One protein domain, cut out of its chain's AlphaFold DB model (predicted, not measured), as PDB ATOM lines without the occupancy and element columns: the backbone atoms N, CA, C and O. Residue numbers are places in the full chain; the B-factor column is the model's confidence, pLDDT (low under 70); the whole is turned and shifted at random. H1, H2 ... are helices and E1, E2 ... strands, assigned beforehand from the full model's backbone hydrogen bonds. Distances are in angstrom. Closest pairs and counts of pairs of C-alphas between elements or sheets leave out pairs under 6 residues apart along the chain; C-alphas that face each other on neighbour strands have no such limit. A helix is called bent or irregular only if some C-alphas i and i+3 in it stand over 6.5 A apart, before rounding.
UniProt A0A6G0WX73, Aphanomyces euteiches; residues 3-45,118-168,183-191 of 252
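This is residues 3 to 45, 118 to 168 and 183 to 191 of the 252 residues of a protein of Aphanomyces euteiches (UniProt A0A6G0WX73). A long, twisted sheet of four strands has two helices, H1 and H2, end to end along one face, and it curls round H1; no named helix covers its other face. Two very short helices, H3 and H4, sit beyond one end of the sheet, in the stretch that leads from E2 back to E3. The printed part has 103 residues with four named helices and four named strands, in the order E1 H1 H2 E2 H3 H4 E3 E4, of mixed class, helices and strands. The sheet runs E1 E3 E2 E4 and is mixed: E2 and E4 are parallel, the other neighbours antiparallel. The whole is only just compact, close to loose, with a radius of gyration of the C-alphas of 15.2 A, and only just elongated, with spans of 49 by 25 by 24 A.

In the sheet, E3, residues 153 to 164, is an inner strand, antiparallel at 156 degrees to the edge strand E1, residues 3 to 12. N 5 and O 160 are 2.8 A apart, within hydrogen-bond range, as are N 158 and O 7, at 2.8 A. E3 is also antiparallel, at 157 degrees, to E2, residues 121 to 130, with N 159 and O 127 at 2.8 A. E2 bends by 57 degrees at residue 124. The other edge strand, E4, residues 185 to 190, is parallel to E2 at 16 degrees, with N 189 and O 128 at 3.2 A. From edge to edge the strands' lines turn by 53 degrees. H1, residues 19 to 26, and H2, residues 29 to 44, are on the same face of this sheet, in two layers, helices on one face of a sheet. The closest C-alphas of H1 and E4 are those of Phe 26 and Ala 188, 6.1 A apart. Those of H2 and E2 are Val 32 and Ile 126, 7.2 A apart. H1 and H2 are close but not clearly touching, with the C-alphas of Leu 25 and Trp 31 closest at 6.2 A; they run the same way at a steep tilt of 57 degrees. H4, residues 141 to 145, is not on the sheet; it only just touches H1, with 3 pairs of C-alphas within 8 A, the closest being Lys 20 and Leu 145 at 4.7 A. H3, residues 134 to 137, is not on the sheet either and is close to H4 but not clearly touching, with the C-alphas of Gln 136 and Leu 144 closest at 7.1 A. Every O i to N i+4 pair is within hydrogen-bond range in H1 and H4, against 9 of 12 in H2, and H3 is too short for such a pair.

E3, the longest strand by residues, measures 33.4 A from first to last C-alpha; C-alpha 153 is at (-10.999, 49.298, 30.208) and C-alpha 164 is at (1.315, 44.761, 60.946). E1 measures 28.2 A and begins with C-alpha 3 at (-3.765, 40.662, 56.122). E2 measures 26.1 A. E4 measures 16.6 A and ends with C-alpha 190 at (-2.102, 36.868, 33.302). H2, the longest helix, measures 23.1 A; it has a kink of 25 degrees near residue 38 and is only just irregular, with C-alphas 38 and 41 at 6.6 A. H1 measures 10.7 A.

The two C-alphas farthest apart are those of Ser 135 and Ala 168, 51.0 A. Residues 46 to 117 are not printed, with 13.3 A from C-alpha 45 to C-alpha 118, and neither are residues 169 to 182, with 19.8 A from C-alpha 168 to C-alpha 183. Of the links that are printed whole, none is long. The mean pLDDT of the printed part is 85.1; 14 residues are under 70, namely 45, 118 to 119, 166 to 168, 183 to 188 and 190 to 191.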
ATOM      1  N   LEU A   3      -2.503  40.290  56.750       86.31
ATOM      2  CA  LEU A   3      -3.765  40.662  56.122       86.31
ATOM      3  C   LEU A   3      -3.649  40.490  54.605       86.31
ATOM      4  O   LEU A   3      -2.636  40.853  54.002       86.31
ATOM      5  N   ALA A   4      -4.709  39.978  53.983       90.69
ATOM      6  CA  ALA A   4      -4.837  39.889  52.534       90.69
ATOM      7  C   ALA A   4      -5.929  40.848  52.053       90.69
ATOM      8  O   ALA A   4      -7.077  40.764  52.487       90.69
ATOM      9  N   ILE A   5      -5.572  41.756  51.147       90.56
ATOM     10  CA  ILE A   5      -6.464  42.794  50.626       90.56
ATOM     11  C   ILE A   5      -6.646  42.563  49.137       90.56
ATOM     12  O   ILE A   5      -5.676  42.525  48.379       90.56
ATOM     13  N   ARG A   6      -7.906  42.425  48.723       93.19
ATOM     14  CA  ARG A   6      -8.293  42.230  47.329       93.19
ATOM     15  C   ARG A   6      -8.965  43.489  46.799       93.19
ATOM     16  O   ARG A   6     -10.029  43.871  47.275       93.19
ATOM     17  N   VAL A   7      -8.364  44.107  45.789       93.12
ATOM     18  CA  VAL A   7      -8.869  45.324  45.145       93.12
ATOM     19  C   VAL A   7      -9.193  45.034  43.687       93.12
ATOM     20  O   VAL A   7      -8.363  44.501  42.956       93.12
ATOM     21  N   ASN A   8     -10.387  45.419  43.245       94.19
ATOM     22  CA  ASN A   8     -10.736  45.409  41.828       94.19
ATOM     23  C   ASN A   8     -10.341  46.750  41.208       94.19
ATOM     24  O   ASN A   8     -10.823  47.796  41.641       94.19
ATOM     25  N   VAL A   9      -9.497  46.717  40.183       94.12
ATOM     26  CA  VAL A   9      -9.012  47.907  39.486       94.12
ATOM     27  C   VAL A   9      -9.520  47.915  38.049       94.12
ATOM     28  O   VAL A   9      -9.644  46.880  37.393       94.12
ATOM     29  N   ARG A  10      -9.840  49.115  37.567       94.06
ATOM     30  CA  ARG A  10     -10.207  49.392  36.181       94.06
ATOM     31  C   ARG A  10      -9.174  50.357  35.620       94.06
ATOM     32  O   ARG A  10      -9.128  51.506  36.044       94.06
ATOM     33  N   TYR A  11      -8.341  49.876  34.709       91.38
ATOM     34  CA  TYR A  11      -7.325  50.671  34.035       91.38
ATOM     35  C   TYR A  11      -7.844  51.079  32.657       91.38
ATOM     36  O   TYR A  11      -8.144  50.218  31.832       91.38
ATOM     37  N   ALA A  12      -7.992  52.383  32.430       92.50
ATOM     38  CA  ALA A  12      -8.299  52.924  31.113       92.50
ATOM     39  C   ALA A  12      -6.993  53.002  30.321       92.50
ATOM     40  O   ALA A  12      -6.106  53.776  30.678       92.50
ATOM     41  N   ALA A  13      -6.852  52.159  29.303       90.00
ATOM     42  CA  ALA A  13      -5.604  52.077  28.569       90.00
ATOM     43  C   ALA A  13      -5.496  53.234  27.552       90.00
ATOM     44  O   ALA A  13      -6.483  53.541  26.871       90.00
ATOM     45  N   PRO A  14      -4.326  53.893  27.454       90.19
ATOM     46  CA  PRO A  14      -4.135  55.031  26.564       90.19
ATOM     47  C   PRO A  14      -4.275  54.620  25.090       90.19
ATOM     48  O   PRO A  14      -4.196  53.426  24.765       90.19
ATOM     49  N   PRO A  15      -4.487  55.577  24.171       90.88
ATOM     50  CA  PRO A  15      -4.493  55.272  22.746       90.88
ATOM     51  C   PRO A  15      -3.162  54.632  22.328       90.88
ATOM     52  O   PRO A  15      -2.108  54.945  22.877       90.88
ATOM     53  N   ASN A  16      -3.225  53.736  21.347       90.12
ATOM     54  CA  ASN A  16      -2.089  52.981  20.807       90.12
ATOM     55  C   ASN A  16      -1.369  52.076  21.826       90.12
ATOM     56  O   ASN A  16      -0.200  51.744  21.636       90.12
ATOM     57  N   SER A  17      -2.057  51.656  22.890       92.44
ATOM     58  CA  SER A  17      -1.502  50.731  23.881       92.44
ATOM     59  C   SER A  17      -1.940  49.292  23.649       92.44
ATOM     60  O   SER A  17      -3.011  49.016  23.100       92.44
ATOM     61  N   HIS A  18      -1.111  48.367  24.120       93.75
ATOM     62  CA  HIS A  18      -1.365  46.933  24.094       93.75
ATOM     63  C   HIS A  18      -1.454  46.371  25.517       93.75
ATOM     64  O   HIS A  18      -1.045  47.004  26.496       93.75
ATOM     65  N   ILE A  19      -1.953  45.140  25.659       91.12
ATOM     66  CA  ILE A  19      -2.038  44.468  26.969       91.12
ATOM     67  C   ILE A  19      -0.654  44.336  27.630       91.12
ATOM     68  O   ILE A  19      -0.538  44.483  28.852       91.12
ATOM     69  N   LYS A  20       0.415  44.132  26.847       92.12
ATOM     70  CA  LYS A  20       1.796  44.110  27.361       92.12
ATOM     71  C   LYS A  20       2.197  45.403  28.078       92.12
ATOM     72  O   LYS A  20       2.922  45.339  29.069       92.12
ATOM     73  N   ASP A  21       1.685  46.552  27.644       93.12
ATOM     74  CA  ASP A  21       2.005  47.850  28.245       93.12
ATOM     75  C   ASP A  21       1.321  48.010  29.607       93.12
ATOM     76  O   ASP A  21       1.942  48.461  30.570       93.12
ATOM     77  N   ALA A  22       0.082  47.528  29.740       91.81
ATOM     78  CA  ALA A  22      -0.593  47.438  31.035       91.81
ATOM     79  C   ALA A  22       0.143  46.508  32.013       91.81
ATOM     80  O   ALA A  22       0.302  46.847  33.184       91.81
ATOM     81  N   LEU A  23       0.652  45.361  31.551       92.31
ATOM     82  CA  LEU A  23       1.448  44.476  32.406       92.31
ATOM     83  C   LEU A  23       2.772  45.107  32.838       92.31
ATOM     84  O   LEU A  23       3.157  44.947  33.995       92.31
ATOM     85  N   ARG A  24       3.457  45.831  31.945       92.50
ATOM     86  CA  ARG A  24       4.661  46.605  32.293       92.50
ATOM     87  C   ARG A  24       4.346  47.647  33.362       92.50
ATOM     88  O   ARG A  24       5.059  47.714  34.360       92.50
ATOM     89  N   LEU A  25       3.238  48.382  33.216       92.88
ATOM     90  CA  LEU A  25       2.772  49.316  34.239       92.88
ATOM     91  C   LEU A  25       2.536  48.599  35.571       92.88
ATOM     92  O   LEU A  25       3.055  49.046  36.590       92.88
ATOM     93  N   PHE A  26       1.827  47.469  35.582       94.38
ATOM     94  CA  PHE A  26       1.518  46.728  36.811       94.38
ATOM     95  C   PHE A  26       2.746  46.130  37.513       94.38
ATOM     96  O   PHE A  26       2.670  45.824  38.703       94.38
ATOM     97  N   LYS A  27       3.872  45.978  36.807       91.38
ATOM     98  CA  LYS A  27       5.174  45.584  37.379       91.38
ATOM     99  C   LYS A  27       6.040  46.776  37.801       91.38
ATOM    100  O   LYS A  27       7.107  46.571  38.368       91.38
ATOM    101  N   SER A  28       5.618  48.006  37.513       91.69
ATOM    102  CA  SER A  28       6.419  49.200  37.786       91.69
ATOM    103  C   SER A  28       6.313  49.663  39.249       91.69
ATOM    104  O   SER A  28       5.251  49.526  39.872       91.69
ATOM    105  N   PRO A  29       7.350  50.338  39.784       92.88
ATOM    106  CA  PRO A  29       7.284  50.983  41.098       92.88
ATOM    107  C   PRO A  29       6.146  52.007  41.208       92.88
ATOM    108  O   PRO A  29       5.536  52.156  42.268       92.88
ATOM    109  N   ARG A  30       5.809  52.680  40.097       92.69
ATOM    110  CA  ARG A  30       4.703  53.648  40.038       92.69
ATOM    111  C   ARG A  30       3.361  53.004  40.364       92.69
ATOM    112  O   ARG A  30       2.576  53.569  41.125       92.69
ATOM    113  N   TRP A  31       3.109  51.808  39.835       93.62
ATOM    114  CA  TRP A  31       1.900  51.059  40.156       93.62
ATOM    115  C   TRP A  31       1.856  50.658  41.625       93.62
ATOM    116  O   TRP A  31       0.854  50.910  42.291       93.62
ATOM    117  N   VAL A  32       2.954  50.117  42.158       91.00
ATOM    118  CA  VAL A  32       3.051  49.759  43.579       91.00
ATOM    119  C   VAL A  32       2.762  50.956  44.473       91.00
ATOM    120  O   VAL A  32       1.919  50.860  45.361       91.00
ATOM    121  N   GLN A  33       3.378  52.106  44.203       91.00
ATOM    122  CA  GLN A  33       3.147  53.317  44.985       91.00
ATOM    123  C   GLN A  33       1.685  53.784  44.903       91.00
ATOM    124  O   GLN A  33       1.113  54.203  45.910       91.00
ATOM    125  N   SER A  34       1.057  53.670  43.729       92.50
ATOM    126  CA  SER A  34      -0.365  53.975  43.546       92.50
ATOM    127  C   SER A  34      -1.267  53.031  44.348       92.50
ATOM    128  O   SER A  34      -2.190  53.485  45.025       92.50
ATOM    129  N   ILE A  35      -0.993  51.724  44.316       93.31
ATOM    130  CA  ILE A  35      -1.750  50.718  45.067       93.31
ATOM    131  C   ILE A  35      -1.574  50.909  46.575       93.31
ATOM    132  O   ILE A  35      -2.565  50.896  47.300       93.31
ATOM    133  N   ILE A  36      -0.351  51.148  47.056       90.44
ATOM    134  CA  ILE A  36      -0.088  51.427  48.474       90.44
ATOM    135  C   ILE A  36      -0.876  52.662  48.917       90.44
ATOM    136  O   ILE A  36      -1.597  52.598  49.910       90.44
ATOM    137  N   ARG A  37      -0.824  53.757  48.150       89.00
ATOM    138  CA  ARG A  37      -1.578  54.984  48.451       89.00
ATOM    139  C   ARG A  37      -3.088  54.747  48.529       89.00
ATOM    140  O   ARG A  37      -3.758  55.389  49.329       89.00
ATOM    141  N   TYR A  38      -3.616  53.829  47.723       89.31
ATOM    142  CA  TYR A  38      -5.031  53.461  47.744       89.31
ATOM    143  C   TYR A  38      -5.405  52.548  48.925       89.31
ATOM    144  O   TYR A  38      -6.487  52.686  49.499       89.31
ATOM    145  N   ILE A  39      -4.530  51.606  49.284       88.56
ATOM    146  CA  ILE A  39      -4.789  50.588  50.310       88.56
ATOM    147  C   ILE A  39      -4.569  51.127  51.727       88.56
ATOM    148  O   ILE A  39      -5.365  50.818  52.611       88.56
ATOM    149  N   MET A  40      -3.527  51.933  51.958       84.25
ATOM    150  CA  MET A  40      -3.165  52.409  53.302       84.25
ATOM    151  C   MET A  40      -4.330  53.084  54.048       84.25
ATOM    152  O   MET A  40      -4.591  52.698  55.184       84.25
ATOM    153  N   PRO A  41      -5.122  53.990  53.439       80.75
ATOM    154  CA  PRO A  41      -6.255  54.600  54.136       80.75
ATOM    155  C   PRO A  41      -7.340  53.601  54.559       80.75
ATOM    156  O   PRO A  41      -8.029  53.820  55.550       80.75
ATOM    157  N   GLN A  42      -7.501  52.490  53.831       79.56
ATOM    158  CA  GLN A  42      -8.497  51.463  54.158       79.56
ATOM    159  C   GLN A  42      -8.095  50.671  55.403       79.56
ATOM    160  O   GLN A  42      -8.958  50.244  56.173       79.56
ATOM    161  N   LEU A  43      -6.788  50.534  55.640       80.62
ATOM    162  CA  LEU A  43      -6.253  49.889  56.833       80.62
ATOM    163  C   LEU A  43      -6.519  50.692  58.107       80.62
ATOM    164  O   LEU A  43      -6.613  50.089  59.173       80.62
ATOM    165  N   ASN A  44      -6.704  52.013  58.023       75.00
ATOM    166  CA  ASN A  44      -6.985  52.837  59.203       75.00
ATOM    167  C   ASN A  44      -8.244  52.351  59.936       75.00
ATOM    168  O   ASN A  44      -8.227  52.208  61.153       75.00
ATOM    169  N   SER A  45      -9.290  51.949  59.208       69.25
ATOM    170  CA  SER A  45     -10.541  51.442  59.803       69.25
ATOM    171  C   SER A  45     -10.384  50.178  60.668       69.25
ATOM    172  O   SER A  45     -11.168  49.948  61.590       69.25
ATOM    173  N   PHE A 118       1.258  55.333  59.630       54.66
ATOM    174  CA  PHE A 118       2.190  55.114  58.524       54.66
ATOM    175  C   PHE A 118       3.333  54.157  58.861       54.66
ATOM    176  O   PHE A 118       3.936  53.604  57.946       54.66
ATOM    177  N   SER A 119       3.611  53.903  60.143       55.84
ATOM    178  CA  SER A 119       4.681  52.990  60.571       55.84
ATOM    179  C   SER A 119       4.178  51.585  60.908       55.84
ATOM    180  O   SER A 119       4.971  50.647  60.947       55.84
ATOM    181  N   ASN A 120       2.870  51.413  61.107       73.44
ATOM    182  CA  ASN A 120       2.304  50.176  61.643       73.44
ATOM    183  C   ASN A 120       2.056  49.076  60.610       73.44
ATOM    184  O   ASN A 120       1.712  47.967  61.009       73.44
ATOM    185  N   TYR A 121       2.202  49.331  59.308       81.81
ATOM    186  CA  TYR A 121       1.998  48.301  58.290       81.81
ATOM    187  C   TYR A 121       3.089  48.323  57.230       81.81
ATOM    188  O   TYR A 121       3.442  49.370  56.699       81.81
ATOM    189  N   SER A 122       3.568  47.139  56.870       86.19
ATOM    190  CA  SER A 122       4.430  46.922  55.715       86.19
ATOM    191  C   SER A 122       3.679  46.112  54.662       86.19
ATOM    192  O   SER A 122       3.152  45.028  54.927       86.19
ATOM    193  N   VAL A 123       3.605  46.645  53.442       89.75
ATOM    194  CA  VAL A 123       3.141  45.879  52.280       89.75
ATOM    195  C   VAL A 123       4.340  45.130  51.731       89.75
ATOM    196  O   VAL A 123       5.299  45.760  51.299       89.75
ATOM    197  N   TYR A 124       4.292  43.800  51.750       90.12
ATOM    198  CA  TYR A 124       5.435  42.965  51.360       90.12
ATOM    199  C   TYR A 124       5.203  42.179  50.063       90.12
ATOM    200  O   TYR A 124       6.149  41.653  49.481       90.12
ATOM    201  N   ALA A 125       3.959  42.105  49.579       92.56
ATOM    202  CA  ALA A 125       3.651  41.520  48.278       92.56
ATOM    203  C   ALA A 125       2.451  42.213  47.632       92.56
ATOM    204  O   ALA A 125       1.424  42.419  48.281       92.56
ATOM    205  N   ILE A 126       2.556  42.514  46.337       93.94
ATOM    206  CA  ILE A 126       1.446  43.004  45.514       93.94
ATOM    207  C   ILE A 126       1.406  42.161  44.247       93.94
ATOM    208  O   ILE A 126       2.332  42.183  43.438       93.94
ATOM    209  N   ASN A 127       0.318  41.412  44.083       93.50
ATOM    210  CA  ASN A 127       0.095  40.578  42.913       93.50
ATOM    211  C   ASN A 127      -1.044  41.164  42.091       93.50
ATOM    212  O   ASN A 127      -2.165  41.258  42.589       93.50
ATOM    213  N   THR A 128      -0.766  41.543  40.846       95.00
ATOM    214  CA  THR A 128      -1.788  42.083  39.940       95.00
ATOM    215  C   THR A 128      -2.108  41.070  38.850       95.00
ATOM    216  O   THR A 128      -1.213  40.583  38.157       95.00
ATOM    217  N   THR A 129      -3.391  40.768  38.686       93.31
ATOM    218  CA  THR A 129      -3.888  39.800  37.709       93.31
ATOM    219  C   THR A 129      -4.936  40.444  36.819       93.31
ATOM    220  O   THR A 129      -5.945  40.939  37.315       93.31
ATOM    221  N   ILE A 130      -4.720  40.421  35.504       92.62
ATOM    222  CA  ILE A 130      -5.718  40.875  34.525       92.62
ATOM    223  C   ILE A 130      -6.836  39.834  34.425       92.62
ATOM    224  O   ILE A 130      -6.569  38.639  34.319       92.62
ATOM    225  N   ILE A 131      -8.086  40.297  34.445       91.25
ATOM    226  CA  ILE A 131      -9.265  39.475  34.175       91.25
ATOM    227  C   ILE A 131      -9.501  39.485  32.664       91.25
ATOM    228  O   ILE A 131      -9.835  40.526  32.096       91.25
ATOM    229  N   LEU A 132      -9.338  38.324  32.032       86.62
ATOM    230  CA  LEU A 132      -9.601  38.130  30.607       86.62
ATOM    231  C   LEU A 132     -11.097  37.934  30.329       86.62
ATOM    232  O   LEU A 132     -11.853  37.470  31.184       86.62
ATOM    233  N   GLN A 133     -11.517  38.258  29.108       82.81
ATOM    234  CA  GLN A 133     -12.819  37.841  28.585       82.81
ATOM    235  C   GLN A 133     -12.793  36.356  28.182       82.81
ATOM    236  O   GLN A 133     -11.731  35.804  27.901       82.81
ATOM    237  N   GLN A 134     -13.962  35.712  28.096       83.00
ATOM    238  CA  GLN A 134     -14.062  34.279  27.782       83.00
ATOM    239  C   GLN A 134     -13.382  33.905  26.450       83.00
ATOM    240  O   GLN A 134     -12.704  32.886  26.377       83.00
ATOM    241  N   SER A 135     -13.507  34.749  25.422       81.00
ATOM    242  CA  SER A 135     -12.859  34.560  24.112       81.00
ATOM    243  C   SER A 135     -11.334  34.693  24.160       81.00
ATOM    244  O   SER A 135     -10.631  34.126  23.333       81.00
ATOM    245  N   GLN A 136     -10.814  35.441  25.132       81.94
ATOM    246  CA  GLN A 136      -9.383  35.658  25.320       81.94
ATOM    247  C   GLN A 136      -8.739  34.529  26.132       81.94
ATOM    248  O   GLN A 136      -7.546  34.281  26.004       81.94
ATOM    249  N   ALA A 137      -9.515  33.811  26.947       79.81
ATOM    250  CA  ALA A 137      -8.997  32.730  27.782       79.81
ATOM    251  C   ALA A 137      -8.420  31.557  26.968       79.81
ATOM    252  O   ALA A 137      -7.500  30.894  27.438       79.81
ATOM    253  N   SER A 138      -8.924  31.320  25.751       84.88
ATOM    254  CA  SER A 138      -8.447  30.260  24.852       84.88
ATOM    255  C   SER A 138      -7.266  30.668  23.967       84.88
ATOM    256  O   SER A 138      -6.786  29.845  23.193       84.88
ATOM    257  N   MET A 139      -6.809  31.925  24.028       83.81
ATOM    258  CA  MET A 139      -5.728  32.412  23.166       83.81
ATOM    259  C   MET A 139      -4.344  32.201  23.800       83.81
ATOM    260  O   MET A 139      -4.190  32.354  25.019       83.81
ATOM    261  N   PRO A 140      -3.308  31.895  22.991       90.50
ATOM    262  CA  PRO A 140      -1.938  31.776  23.476       90.50
ATOM    263  C   PRO A 140      -1.427  33.119  24.017       90.50
ATOM    264  O   PRO A 140      -1.788  34.193  23.531       90.50
ATOM    265  N   THR A 141      -0.545  33.068  25.021       86.25
ATOM    266  CA  THR A 141      -0.086  34.255  25.769       86.25
ATOM    267  C   THR A 141       0.550  35.306  24.869       86.25
ATOM    268  O   THR A 141       0.277  36.489  25.038       86.25
ATOM    269  N   ALA A 142       1.339  34.887  23.876       89.06
ATOM    270  CA  ALA A 142       1.975  35.799  22.927       89.06
ATOM    271  C   ALA A 142       0.951  36.653  22.158       89.06
ATOM    272  O   ALA A 142       1.137  37.857  22.022       89.06
ATOM    273  N   GLN A 143      -0.167  36.057  21.728       89.19
ATOM    274  CA  GLN A 143      -1.228  36.787  21.028       89.19
ATOM    275  C   GLN A 143      -1.998  37.712  21.972       89.19
ATOM    276  O   GLN A 143      -2.344  38.822  21.586       89.19
ATOM    277  N   LEU A 144      -2.222  37.295  23.224       88.56
ATOM    278  CA  LEU A 144      -2.860  38.150  24.228       88.56
ATOM    279  C   LEU A 144      -2.060  39.418  24.511       88.56
ATOM    280  O   LEU A 144      -2.644  40.487  24.646       88.56
ATOM    281  N   LEU A 145      -0.736  39.307  24.602       88.38
ATOM    282  CA  LEU A 145       0.142  40.442  24.888       88.38
ATOM    283  C   LEU A 145       0.094  41.520  23.796       88.38
ATOM    284  O   LEU A 145       0.228  42.703  24.114       88.38
ATOM    285  N   GLU A 146      -0.138  41.108  22.551       91.00
ATOM    286  CA  GLU A 146      -0.217  41.966  21.365       91.00
ATOM    287  C   GLU A 146      -1.646  42.428  21.038       91.00
ATOM    288  O   GLU A 146      -1.864  43.097  20.030       91.00
ATOM    289  N   LEU A 147      -2.647  42.120  21.872       88.88
ATOM    290  CA  LEU A 147      -3.988  42.660  21.661       88.88
ATOM    291  C   LEU A 147      -4.013  44.179  21.893       88.88
ATOM    292  O   LEU A 147      -3.482  44.649  22.910       88.88
ATOM    293  N   PRO A 148      -4.685  44.948  21.014       89.38
ATOM    294  CA  PRO A 148      -4.867  46.374  21.218       89.38
ATOM    295  C   PRO A 148      -5.765  46.603  22.436       89.38
ATOM    296  O   PRO A 148      -6.900  46.131  22.503       89.38
ATOM    297  N   ALA A 149      -5.245  47.355  23.400       84.94
ATOM    298  CA  ALA A 149      -5.972  47.812  24.576       84.94
ATOM    299  C   ALA A 149      -6.508  49.243  24.408       84.94
ATOM    300  O   ALA A 149      -7.275  49.700  25.249       84.94
ATOM    301  N   SER A 150      -6.135  49.938  23.329       84.00
ATOM    302  CA  SER A 150      -6.551  51.307  23.012       84.00
ATOM    303  C   SER A 150      -8.037  51.555  23.276       84.00
ATOM    304  O   SER A 150      -8.899  50.897  22.693       84.00
ATOM    305  N   ASN A 151      -8.334  52.530  24.137       79.06
ATOM    306  CA  ASN A 151      -9.693  52.930  24.523       79.06
ATOM    307  C   ASN A 151     -10.532  51.825  25.198       79.06
ATOM    308  O   ASN A 151     -11.748  51.971  25.341       79.06
ATOM    309  N   GLN A 152      -9.905  50.737  25.650       85.12
ATOM    310  CA  GLN A 152     -10.551  49.700  26.445       85.12
ATOM    311  C   GLN A 152     -10.253  49.870  27.936       85.12
ATOM    312  O   GLN A 152      -9.219  50.395  28.358       85.12
ATOM    313  N   VAL A 153     -11.183  49.381  28.759       90.75
ATOM    314  CA  VAL A 153     -10.999  49.298  30.208       90.75
ATOM    315  C   VAL A 153     -10.522  47.897  30.567       90.75
ATOM    316  O   VAL A 153     -11.306  46.945  30.574       90.75
ATOM    317  N   ILE A 154      -9.247  47.783  30.927       91.38
ATOM    318  CA  ILE A 154      -8.664  46.548  31.445       91.38
ATOM    319  C   ILE A 154      -9.115  46.379  32.895       91.38
ATOM    320  O   ILE A 154      -8.879  47.235  33.751       91.38
ATOM    321  N   ARG A 155      -9.774  45.256  33.182       93.62
ATOM    322  CA  ARG A 155     -10.144  44.871  34.547       93.62
ATOM    323  C   ARG A 155      -9.014  44.046  35.144       93.62
ATOM    324  O   ARG A 155      -8.552  43.095  34.521       93.62
ATOM    325  N   ALA A 156      -8.594  44.385  36.353       94.44
ATOM    326  CA  ALA A 156      -7.577  43.639  37.076       94.44
ATOM    327  C   ALA A 156      -7.978  43.449  38.540       94.44
ATOM    328  O   ALA A 156      -8.708  44.256  39.113       94.44
ATOM    329  N   VAL A 157      -7.483  42.378  39.146       95.81
ATOM    330  CA  VAL A 157      -7.557  42.134  40.585       95.81
ATOM    331  C   VAL A 157      -6.162  42.299  41.155       95.81
ATOM    332  O   VAL A 157      -5.217  41.662  40.692       95.81
ATOM    333  N   VAL A 158      -6.043  43.137  42.175       96.38
ATOM    334  CA  VAL A 158      -4.821  43.310  42.947       96.38
ATOM    335  C   VAL A 158      -4.995  42.601  44.279       96.38
ATOM    336  O   VAL A 158      -5.896  42.931  45.046       96.38
ATOM    337  N   ASN A 159      -4.128  41.632  44.549       94.69
ATOM    338  CA  ASN A 159      -4.030  40.945  45.828       94.69
ATOM    339  C   ASN A 159      -2.772  41.442  46.545       94.69
ATOM    340  O   ASN A 159      -1.653  41.049  46.198       94.69
ATOM    341  N   ALA A 160      -2.961  42.315  47.530       93.88
ATOM    342  CA  ALA A 160      -1.892  42.830  48.371       93.88
ATOM    343  C   ALA A 160      -1.823  42.044  49.684       93.88
ATOM    344  O   ALA A 160      -2.851  41.770  50.306       93.88
ATOM    345  N   ARG A 161      -0.608  41.699  50.113       92.88
ATOM    346  CA  ARG A 161      -0.348  41.157  51.446       92.88
ATOM    347  C   ARG A 161       0.317  42.212  52.306       92.88
ATOM    348  O   ARG A 161       1.290  42.847  51.891       92.88
ATOM    349  N   VAL A 162      -0.227  42.379  53.499       90.75
ATOM    350  CA  VAL A 162       0.178  43.409  54.443       90.75
ATOM    351  C   VAL A 162       0.479  42.750  55.776       90.75
ATOM    352  O   VAL A 162      -0.279  41.898  56.236       90.75
ATOM    353  N   ARG A 163       1.571  43.149  56.415       87.25
ATOM    354  CA  ARG A 163       1.903  42.748  57.778       87.25
ATOM    355  C   ARG A 163       1.783  43.954  58.691       87.25
ATOM    356  O   ARG A 163       2.213  45.043  58.323       87.25
ATOM    357  N   ARG A 164       1.224  43.756  59.884       83.75
ATOM    358  CA  ARG A 164       1.315  44.761  60.946       83.75
ATOM    359  C   ARG A 164       2.738  44.757  61.514       83.75
ATOM    360  O   ARG A 164       3.186  43.721  62.007       83.75
ATOM    361  N   ASN A 165       3.433  45.883  61.420       79.25
ATOM    362  CA  ASN A 165       4.711  46.093  62.081       79.25
ATOM    363  C   ASN A 165       4.465  46.157  63.597       79.25
ATOM    364  O   ASN A 165       3.472  46.757  64.021       79.25
ATOM    365  N   PRO A 166       5.314  45.522  64.421       69.19
ATOM    366  CA  PRO A 166       5.251  45.730  65.859       69.19
ATOM    367  C   PRO A 166       5.462  47.223  66.158       69.19
ATOM    368  O   PRO A 166       6.206  47.877  65.419       69.19
ATOM    369  N   PRO A 167       4.816  47.774  67.205       62.94
ATOM    370  CA  PRO A 167       5.118  49.130  67.641       62.94
ATOM    371  C   PRO A 167       6.625  49.206  67.873       62.94
ATOM    372  O   PRO A 167       7.188  48.321  68.522       62.94
ATOM    373  N   ALA A 168       7.278  50.207  67.277       56.84
ATOM    374  CA  ALA A 168       8.690  50.446  67.522       56.84
ATOM    375  C   ALA A 168       8.852  50.571  69.038       56.84
ATOM    376  O   ALA A 168       8.287  51.482  69.645       56.84
ATOM    377  N   PRO A 183      12.502  45.377  49.304       46.59
ATOM    378  CA  PRO A 183      11.416  45.878  48.474       46.59
ATOM    379  C   PRO A 183      10.347  44.785  48.308       46.59
ATOM    380  O   PRO A 183      10.690  43.601  48.218       46.59
ATOM    381  N   PRO A 184       9.050  45.141  48.282       52.34
ATOM    382  CA  PRO A 184       7.986  44.161  48.121       52.34
ATOM    383  C   PRO A 184       8.189  43.363  46.833       52.34
ATOM    384  O   PRO A 184       8.465  43.932  45.776       52.34
ATOM    385  N   VAL A 185       8.003  42.044  46.909       62.03
ATOM    386  CA  VAL A 185       8.089  41.182  45.726       62.03
ATOM    387  C   VAL A 185       6.921  41.527  44.799       62.03
ATOM    388  O   VAL A 185       5.748  41.381  45.165       62.03
ATOM    389  N   MET A 186       7.252  42.015  43.603       57.56
ATOM    390  CA  MET A 186       6.293  42.446  42.589       57.56
ATOM    391  C   MET A 186       6.063  41.331  41.577       57.56
ATOM    392  O   MET A 186       6.978  40.945  40.857       57.56
ATOM    393  N   ASN A 187       4.826  40.851  41.463       68.56
ATOM    394  CA  ASN A 187       4.449  39.936  40.391       68.56
ATOM    395  C   ASN A 187       3.195  40.453  39.681       68.56
ATOM    396  O   ASN A 187       2.154  40.679  40.299       68.56
ATOM    397  N   ALA A 188       3.267  40.582  38.359       63.41
ATOM    398  CA  ALA A 188       2.081  40.713  37.518       63.41
ATOM    399  C   ALA A 188       2.024  39.515  36.576       63.41
ATOM    400  O   ALA A 188       2.998  39.228  35.872       63.41
ATOM    401  N   ARG A 189       0.897  38.802  36.588       76.50
ATOM    402  CA  ARG A 189       0.675  37.600  35.780       76.50
ATOM    403  C   ARG A 189      -0.698  37.681  35.123       76.50
ATOM    404  O   ARG A 189      -1.651  38.165  35.731       76.50
ATOM    405  N   ILE A 190      -0.805  37.188  33.897       67.00
ATOM    406  CA  ILE A 190      -2.102  36.868  33.302       67.00
ATOM    407  C   ILE A 190      -2.509  35.514  33.890       67.00
ATOM    408  O   ILE A 190      -1.725  34.571  33.830       67.00
ATOM    409  N   MET A 191      -3.705  35.397  34.476       55.81
ATOM    410  CA  MET A 191      -4.246  34.071  34.785       55.81
ATOM    411  C   MET A 191      -4.846  33.494  33.511       55.81
ATOM    412  O   MET A 191      -6.025  33.677  33.221       55.81
TER     413      MET A 191